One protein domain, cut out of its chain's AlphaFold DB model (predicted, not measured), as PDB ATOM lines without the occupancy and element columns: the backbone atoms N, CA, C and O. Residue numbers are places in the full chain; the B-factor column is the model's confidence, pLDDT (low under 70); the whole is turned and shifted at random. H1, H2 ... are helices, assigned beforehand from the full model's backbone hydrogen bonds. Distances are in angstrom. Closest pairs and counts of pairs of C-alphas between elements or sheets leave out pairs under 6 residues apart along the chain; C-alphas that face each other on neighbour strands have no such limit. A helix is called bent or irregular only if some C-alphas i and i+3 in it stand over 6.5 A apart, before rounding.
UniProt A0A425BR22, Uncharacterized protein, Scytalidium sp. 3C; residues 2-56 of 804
ATOM      1  N   ALA A   2     279.927 244.624 214.149       68.19
ATOM      2  CA  ALA A   2     280.674 243.510 214.764       68.19
ATOM      3  C   ALA A   2     280.320 243.305 216.253       68.19
ATOM      4  O   ALA A   2     279.841 242.235 216.612       68.19
ATOM      5  N   ALA A   3     280.428 244.372 217.053       72.19
ATOM      6  CA  ALA A   3     280.108 244.403 218.485       72.19
ATOM      7  C   ALA A   3     278.602 244.501 218.839       72.19
ATOM      8  O   ALA A   3     278.278 244.713 219.999       72.19
ATOM      9  N   ALA A   4     277.686 244.387 217.867       72.00
ATOM     10  CA  ALA A   4     276.243 244.319 218.143       72.00
ATOM     11  C   ALA A   4     275.824 242.862 218.407       72.00
ATOM     12  O   ALA A   4     276.382 241.957 217.774       72.00
ATOM     13  N   SER A   5     274.851 242.603 219.284       83.19
ATOM     14  CA  SER A   5     274.418 241.219 219.573       83.19
ATOM     15  C   SER A   5     273.687 240.577 218.379       83.19
ATOM     16  O   SER A   5     273.304 241.264 217.428       83.19
ATOM     17  N   ALA A   6     273.513 239.251 218.377       75.69
ATOM     18  CA  ALA A   6     272.743 238.565 217.329       75.69
ATOM     19  C   ALA A   6     271.268 239.012 217.316       75.69
ATOM     20  O   ALA A   6     270.701 239.268 216.253       75.69
ATOM     21  N   GLU A   7     270.677 239.198 218.496       80.94
ATOM     22  CA  GLU A   7     269.318 239.716 218.667       80.94
ATOM     23  C   GLU A   7     269.213 241.186 218.257       80.94
ATOM     24  O   GLU A   7     268.268 241.566 217.577       80.94
ATOM     25  N   GLU A   8     270.199 242.021 218.601       79.31
ATOM     26  CA  GLU A   8     270.248 243.424 218.180       79.31
ATOM     27  C   GLU A   8     270.331 243.528 216.647       79.31
ATOM     28  O   GLU A   8     269.595 244.298 216.031       79.31
ATOM     29  N   LYS A   9     271.159 242.688 216.010       80.00
ATOM     30  CA  LYS A   9     271.241 242.557 214.546       80.00
ATOM     31  C   LYS A   9     269.897 242.145 213.932       80.00
ATOM     32  O   LYS A   9     269.492 242.749 212.941       80.00
ATOM     33  N   ASN A  10     269.193 241.171 214.514       81.81
ATOM     34  CA  ASN A  10     267.888 240.721 214.020       81.81
ATOM     35  C   ASN A  10     266.773 241.755 214.251       81.81
ATOM     36  O   ASN A  10     266.010 242.025 213.328       81.81
ATOM     37  N   ASN A  11     266.724 242.408 215.414       84.19
ATOM     38  CA  ASN A  11     265.775 243.485 215.710       84.19
ATOM     39  C   ASN A  11     265.974 244.692 214.782       84.19
ATOM     40  O   ASN A  11     265.004 245.235 214.254       84.19
ATOM     41  N   ILE A  12     267.226 245.083 214.513       82.94
ATOM     42  CA  ILE A  12     267.528 246.128 213.526       82.94
ATOM     43  C   ILE A  12     267.156 245.653 212.111       82.94
ATOM     44  O   ILE A  12     266.608 246.440 211.347       82.94
ATOM     45  N   ARG A  13     267.379 244.380 211.747       80.69
ATOM     46  CA  ARG A  13     266.983 243.839 210.431       80.69
ATOM     47  C   ARG A  13     265.460 243.838 210.233       80.69
ATOM     48  O   ARG A  13     265.008 244.281 209.180       80.69
ATOM     49  N   ALA A  14     264.679 243.447 211.239       82.56
ATOM     50  CA  ALA A  14     263.217 243.532 211.215       82.56
ATOM     51  C   ALA A  14     262.730 244.995 211.149       82.56
ATOM     52  O   ALA A  14     261.902 245.347 210.310       82.56
ATOM     53  N   GLY A  15     263.317 245.883 211.961       81.38
ATOM     54  CA  GLY A  15     263.039 247.323 211.926       81.38
ATOM     55  C   GLY A  15     263.450 248.012 210.616       81.38
ATOM     56  O   GLY A  15     262.864 249.032 210.256       81.38
ATOM     57  N   LEU A  16     264.422 247.457 209.885       78.88
ATOM     58  CA  LEU A  16     264.782 247.877 208.529       78.88
ATOM     59  C   LEU A  16     263.783 247.354 207.494       78.88
ATOM     60  O   LEU A  16     263.369 248.137 206.648       78.88
ATOM     61  N   GLN A  17     263.350 246.092 207.567       77.50
ATOM     62  CA  GLN A  17     262.320 245.556 206.662       77.50
ATOM     63  C   GLN A  17     261.001 246.340 206.752       77.50
ATOM     64  O   GLN A  17     260.398 246.623 205.726       77.50
ATOM     65  N   GLY A  18     260.593 246.765 207.952       73.62
ATOM     66  CA  GLY A  18     259.389 247.584 208.151       73.62
ATOM     67  C   GLY A  18     259.523 249.081 207.822       73.62
ATOM     68  O   GLY A  18     258.577 249.828 208.057       73.62
ATOM     69  N   ARG A  19     260.687 249.559 207.351       71.38
ATOM     70  CA  ARG A  19     260.949 250.995 207.083       71.38
ATOM     71  C   ARG A  19     261.716 251.289 205.796       71.38
ATOM     72  O   ARG A  19     261.786 252.441 205.376       71.38
ATOM     73  N   MET A  20     262.349 250.283 205.210       71.38
ATOM     74  CA  MET A  20     262.990 250.366 203.909       71.38
ATOM     75  C   MET A  20     261.943 250.064 202.845       71.38
ATOM     76  O   MET A  20     261.209 249.088 202.962       71.38
ATOM     77  N   ASP A  21     261.888 250.893 201.808       75.31
ATOM     78  CA  ASP A  21     261.031 250.637 200.656       75.31
ATOM     79  C   ASP A  21     261.305 249.242 200.052       75.31
ATOM     80  O   ASP A  21     262.455 248.793 199.985       75.31
ATOM     81  N   ALA A  22     260.248 248.557 199.608       73.44
ATOM     82  CA  ALA A  22     260.326 247.167 199.170       73.44
ATOM     83  C   ALA A  22     261.220 246.980 197.931       73.44
ATOM     84  O   ALA A  22     261.971 246.004 197.867       73.44
ATOM     85  N   GLN A  23     261.218 247.928 196.983       76.81
ATOM     86  CA  GLN A  23     262.126 247.880 195.833       76.81
ATOM     87  C   GLN A  23     263.565 248.186 196.249       76.81
ATOM     88  O   GLN A  23     264.502 247.559 195.756       76.81
ATOM     89  N   THR A  24     263.763 249.090 197.209       76.81
ATOM     90  CA  THR A  24     265.084 249.356 197.797       76.81
ATOM     91  C   THR A  24     265.649 248.112 198.497       76.81
ATOM     92  O   THR A  24     266.825 247.790 198.320       76.81
ATOM     93  N   PHE A  25     264.819 247.367 199.233       77.06
ATOM     94  CA  PHE A  25     265.206 246.109 199.877       77.06
ATOM     95  C   PHE A  25     265.521 245.005 198.849       77.06
ATOM     96  O   PHE A  25     266.576 244.374 198.941       77.06
ATOM     97  N   GLN A  26     264.679 244.826 197.820       78.19
ATOM     98  CA  GLN A  26     264.956 243.900 196.711       78.19
ATOM     99  C   GLN A  26     266.249 244.257 195.963       78.19
ATOM    100  O   GLN A  26     267.051 243.372 195.674       78.19
ATOM    101  N   ARG A  27     266.509 245.545 195.704       81.88
ATOM    102  CA  ARG A  27     267.739 246.012 195.045       81.88
ATOM    103  C   ARG A  27     268.990 245.674 195.854       81.88
ATOM    104  O   ARG A  27     270.001 245.298 195.268       81.88
ATOM    105  N   TYR A  28     268.934 245.769 197.184       81.25
ATOM    106  CA  TYR A  28     270.046 245.342 198.037       81.25
ATOM    107  C   TYR A  28     270.232 243.816 198.040       81.25
ATOM    108  O   TYR A  28     271.376 243.369 197.964       81.25
ATOM    109  N   GLN A  29     269.153 243.019 198.019       78.50
ATOM    110  CA  GLN A  29     269.258 241.563 197.832       78.50
ATOM    111  C   GLN A  29     269.881 241.194 196.476       78.50
ATOM    112  O   GLN A  29     270.840 240.428 196.445       78.50
ATOM    113  N   GLN A  30     269.411 241.786 195.371       80.62
ATOM    114  CA  GLN A  30     269.963 241.570 194.022       80.62
ATOM    115  C   GLN A  30     271.446 241.960 193.909       80.62
ATOM    116  O   GLN A  30     272.168 241.410 193.083       80.62
ATOM    117  N   GLN A  31     271.914 242.901 194.734       80.31
ATOM    118  CA  GLN A  31     273.315 243.330 194.792       80.31
ATOM    119  C   GLN A  31     274.156 242.550 195.821       80.31
ATOM    120  O   GLN A  31     275.342 242.839 195.968       80.31
ATOM    121  N   GLY A  32     273.574 241.592 196.554       77.31
ATOM    122  CA  GLY A  32     274.264 240.834 197.608       77.31
ATOM    123  C   GLY A  32     274.659 241.666 198.838       77.31
ATOM    124  O   GLY A  32     275.536 241.267 199.603       77.31
ATOM    125  N   ILE A  33     274.047 242.838 199.037       80.19
ATOM    126  CA  ILE A  33     274.389 243.783 200.106       80.19
ATOM    127  C   ILE A  33     273.405 243.604 201.266       80.19
ATOM    128  O   ILE A  33     272.222 243.897 201.121       80.19
ATOM    129  N   ASP A  34     273.877 243.206 202.452       81.75
ATOM    130  CA  ASP A  34     273.018 243.198 203.646       81.75
ATOM    131  C   ASP A  34     272.616 244.648 204.014       81.75
ATOM    132  O   ASP A  34     273.497 245.459 204.333       81.75
ATOM    133  N   PRO A  35     271.318 245.018 204.025       77.88
ATOM    134  CA  PRO A  35     270.883 246.358 204.429       77.88
ATOM    135  C   PRO A  35     271.302 246.720 205.866       77.88
ATOM    136  O   PRO A  35     271.472 247.901 206.181       77.88
ATOM    137  N   LEU A  36     271.561 245.726 206.724       83.12
ATOM    138  CA  LEU A  36     272.117 245.915 208.063       83.12
ATOM    139  C   LEU A  36     273.524 246.549 208.028       83.12
ATOM    140  O   LEU A  36     273.847 247.401 208.859       83.12
ATOM    141  N   LEU A  37     274.349 246.192 207.034       83.06
ATOM    142  CA  LEU A  37     275.665 246.800 206.799       83.06
ATOM    143  C   LEU A  37     275.519 248.284 206.430       83.06
ATOM    144  O   LEU A  37     276.248 249.132 206.950       83.06
ATOM    145  N   VAL A  38     274.546 248.608 205.570       82.25
ATOM    146  CA  VAL A  38     274.260 249.983 205.123       82.25
ATOM    147  C   VAL A  38     273.792 250.854 206.293       82.25
ATOM    148  O   VAL A  38     274.272 251.981 206.449       82.25
ATOM    149  N   PHE A  39     272.925 250.321 207.161       83.69
ATOM    150  CA  PHE A  39     272.482 250.993 208.385       83.69
ATOM    151  C   PHE A  39     273.657 251.333 209.313       83.69
ATOM    152  O   PHE A  39     273.865 252.506 209.637       83.69
ATOM    153  N   PHE A  40     274.483 250.345 209.678       85.75
ATOM    154  CA  PHE A  40     275.644 250.584 210.544       85.75
ATOM    155  C   PHE A  40     276.675 251.532 209.905       85.75
ATOM    156  O   PHE A  40     277.264 252.353 210.612       85.75
ATOM    157  N   ARG A  41     276.861 251.488 208.576       82.44
ATOM    158  CA  ARG A  41     277.722 252.438 207.847       82.44
ATOM    159  C   ARG A  41     277.223 253.876 207.996       82.44
ATOM    160  O   ARG A  41     278.010 254.772 208.299       82.44
ATOM    161  N   ASN A  42     275.923 254.104 207.815       80.38
ATOM    162  CA  ASN A  42     275.329 255.435 207.942       80.38
ATOM    163  C   ASN A  42     275.356 255.933 209.400       80.38
ATOM    164  O   ASN A  42     275.693 257.092 209.641       80.38
ATOM    165  N   GLN A  43     275.105 255.054 210.375       82.50
ATOM    166  CA  GLN A  43     275.211 255.365 211.807       82.50
ATOM    167  C   GLN A  43     276.630 255.837 212.189       82.50
ATOM    168  O   GLN A  43     276.781 256.844 212.886       82.50
ATOM    169  N   ALA A  44     277.669 255.164 211.679       78.19
ATOM    170  CA  ALA A  44     279.066 255.551 211.888       78.19
ATOM    171  C   ALA A  44     279.405 256.913 211.249       78.19
ATOM    172  O   ALA A  44     280.019 257.761 211.897       78.19
ATOM    173  N   ILE A  45     278.950 257.166 210.013       83.62
ATOM    174  CA  ILE A  45     279.148 258.455 209.321       83.62
ATOM    175  C   ILE A  45     278.514 259.613 210.108       83.62
ATOM    176  O   ILE A  45     279.116 260.685 210.213       83.62
ATOM    177  N   THR A  46     277.328 259.412 210.690       78.00
ATOM    178  CA  THR A  46     276.658 260.428 211.515       78.00
ATOM    179  C   THR A  46     277.446 260.738 212.789       78.00
ATOM    180  O   THR A  46     277.676 261.915 213.076       78.00
ATOM    181  N   ARG A  47     277.938 259.720 213.515       79.19
ATOM    182  CA  ARG A  47     278.782 259.946 214.705       79.19
ATOM    183  C   ARG A  47     280.085 260.673 214.363       79.19
ATOM    184  O   ARG A  47     280.401 261.667 215.010       79.19
ATOM    185  N   PHE A  48     280.768 260.267 213.290       81.12
ATOM    186  CA  PHE A  48     281.998 260.917 212.822       81.12
ATOM    187  C   PHE A  48     281.806 262.411 212.492       81.12
ATOM    188  O   PHE A  48     282.672 263.233 212.794       81.12
ATOM    189  N   ARG A  49     280.664 262.804 211.905       80.50
ATOM    190  CA  ARG A  49     280.353 264.225 211.653       80.50
ATOM    191  C   ARG A  49     280.157 265.022 212.947       80.50
ATOM    192  O   ARG A  49     280.641 266.149 213.028       80.50
ATOM    193  N   ALA A  50     279.467 264.452 213.936       77.81
ATOM    194  CA  ALA A  50     279.252 265.101 215.228       77.81
ATOM    195  C   ALA A  50     280.580 265.307 215.982       77.81
ATOM    196  O   ALA A  50     280.885 266.422 216.402       77.81
ATOM    197  N   GLU A  51     281.406 264.260 216.060       79.88
ATOM    198  CA  GLU A  51     282.730 264.301 216.691       79.88
ATOM    199  C   GLU A  51     283.659 265.320 216.014       79.88
ATOM    200  O   GLU A  51     284.287 266.140 216.688       79.88
ATOM    201  N   LYS A  52     283.698 265.340 214.672       77.50
ATOM    202  CA  LYS A  52     284.522 266.289 213.914       77.50
ATOM    203  C   LYS A  52     284.161 267.747 214.212       77.50
ATOM    204  O   LYS A  52     285.067 268.566 214.366       77.50
ATOM    205  N   ASN A  53     282.870 268.071 214.318       72.19
ATOM    206  CA  ASN A  53     282.427 269.420 214.682       72.19
ATOM    207  C   ASN A  53     282.833 269.776 216.121       72.19
ATOM    208  O   ASN A  53     283.397 270.847 216.342       72.19
ATOM    209  N   ALA A  54     282.617 268.871 217.083       75.38
ATOM    210  CA  ALA A  54     282.992 269.088 218.482       75.38
ATOM    211  C   ALA A  54     284.508 269.318 218.647       75.38
ATOM    212  O   ALA A  54     284.932 270.279 219.291       75.38
ATOM    213  N   ARG A  55     285.342 268.497 217.993       78.12
ATOM    214  CA  ARG A  55     286.809 268.618 218.032       78.12
ATOM    215  C   ARG A  55     287.314 269.910 217.379       78.12
ATOM    216  O   ARG A  55     288.256 270.515 217.888       78.12
ATOM    217  N   GLN A  56     286.674 270.369 216.299       75.38
ATOM    218  CA  GLN A  56     287.009 271.650 215.666       75.38
ATOM    219  C   GLN A  56     286.659 272.848 216.568       75.38
ATOM    220  O   GLN A  56     287.422 273.814 216.628       75.38
TER     221      GLN A  56
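AT A GLANCE: This is residues 2 to 56 of the 804 residues of an uncharacterized protein of Scytalidium sp. 3C (UniProt A0A425BR22). One long helix, H3, reaches out as an arm from a small head, in which two short helices, H1 and H2, come together near its first residues. H1 and H2 stand at a steep angle to each other and crosswise to H3, and residues 41 to 56 of H3 stick out with nothing beside them; this arm makes the length of the whole. The printed part has 55 residues, with three named helices in the order H1, H2, H3 and no named strand, and its class is all helix. It is loose, with a radius of gyration of the C-alphas of 13.6 A, and elongated, its C-alphas spanning 40 by 24 by 19 A along their three main axes.

HOW THE PARTS SIT: From Ala 2 the printed part runs through residues 2 to 5 to the first helix, H1, residues 6 to 17. A tight link of four residues, 18 to 21, follows and leads to H2, residues 22 to 30. H1 and H2 are close but not clearly touching, with one pair of C-alphas within 8 A, those of Gln 17 and Phe 25, 7.4 A apart. Their lines stand at a steep tilt of 54 degrees, they run opposite ways, and their centres are 16.4 A apart. A second tight link of four residues, 31 to 34, leads to H3, residues 35 to 56. H3 touches H1, with 6 pairs of C-alphas within 8 A, but with its residues 35 to 36 alone. The closest C-alphas of H1 and H3 are those of Arg 13 and Leu 36, 6.0 A apart. The lines of H1 and H3 are about perpendicular, at 82 degrees, and their centres are 19.0 A apart. H2 and H3 are close but not clearly touching, with 2 pairs of C-alphas within 8 A. The closest of these are the C-alphas of Tyr 28 and Pro 35, at 6.5 A. The lines of H2 and H3 are about perpendicular, at 80 degrees, and their centres are 23.2 A apart. Residues 41 to 56, which belong to H3, stand free: none of their C-alphas has within 10 A another C-alpha that is 8 or more residues apart along the chain. In the backbones of H1, H2 and H3 every pair of O i and N i+4 is within hydrogen-bond range.

IN THESE COORDINATES: H1 begins at Ala 6, whose C-alpha is at (272.743, 238.565, 217.329), and ends at Gln 17; it measures 16.5 A from first to last C-alpha. H2 runs from Ala 22, with its C-alpha at (260.326, 247.167, 199.170), to Gln 30, and measures 12.3 A. H3 is the longest helix, with 22 residues, and measures 32.0 A from the C-alpha of Pro 35 at (270.883, 246.358, 204.429) to that of Gln 56 at (287.009, 271.650, 215.666). No helix is bent or irregular.

THE WHOLE: The two C-alphas farthest apart are those of Gln 30, the last residue of H2, and Gln 56, the last of H3, at 40.8 A. The C-alphas of the first and last printed residues, Ala 2 and Gln 56, are 28.9 A apart. Without the stretch that stands free, the body has 39 residues, spans 28 by 19 by 12 A and has a radius of gyration of 10.1 A. The printed part has no cut, and neither of its two links is long. The mean pLDDT of the printed part is 78.8, and one printed residue, Ala 2, is under 70.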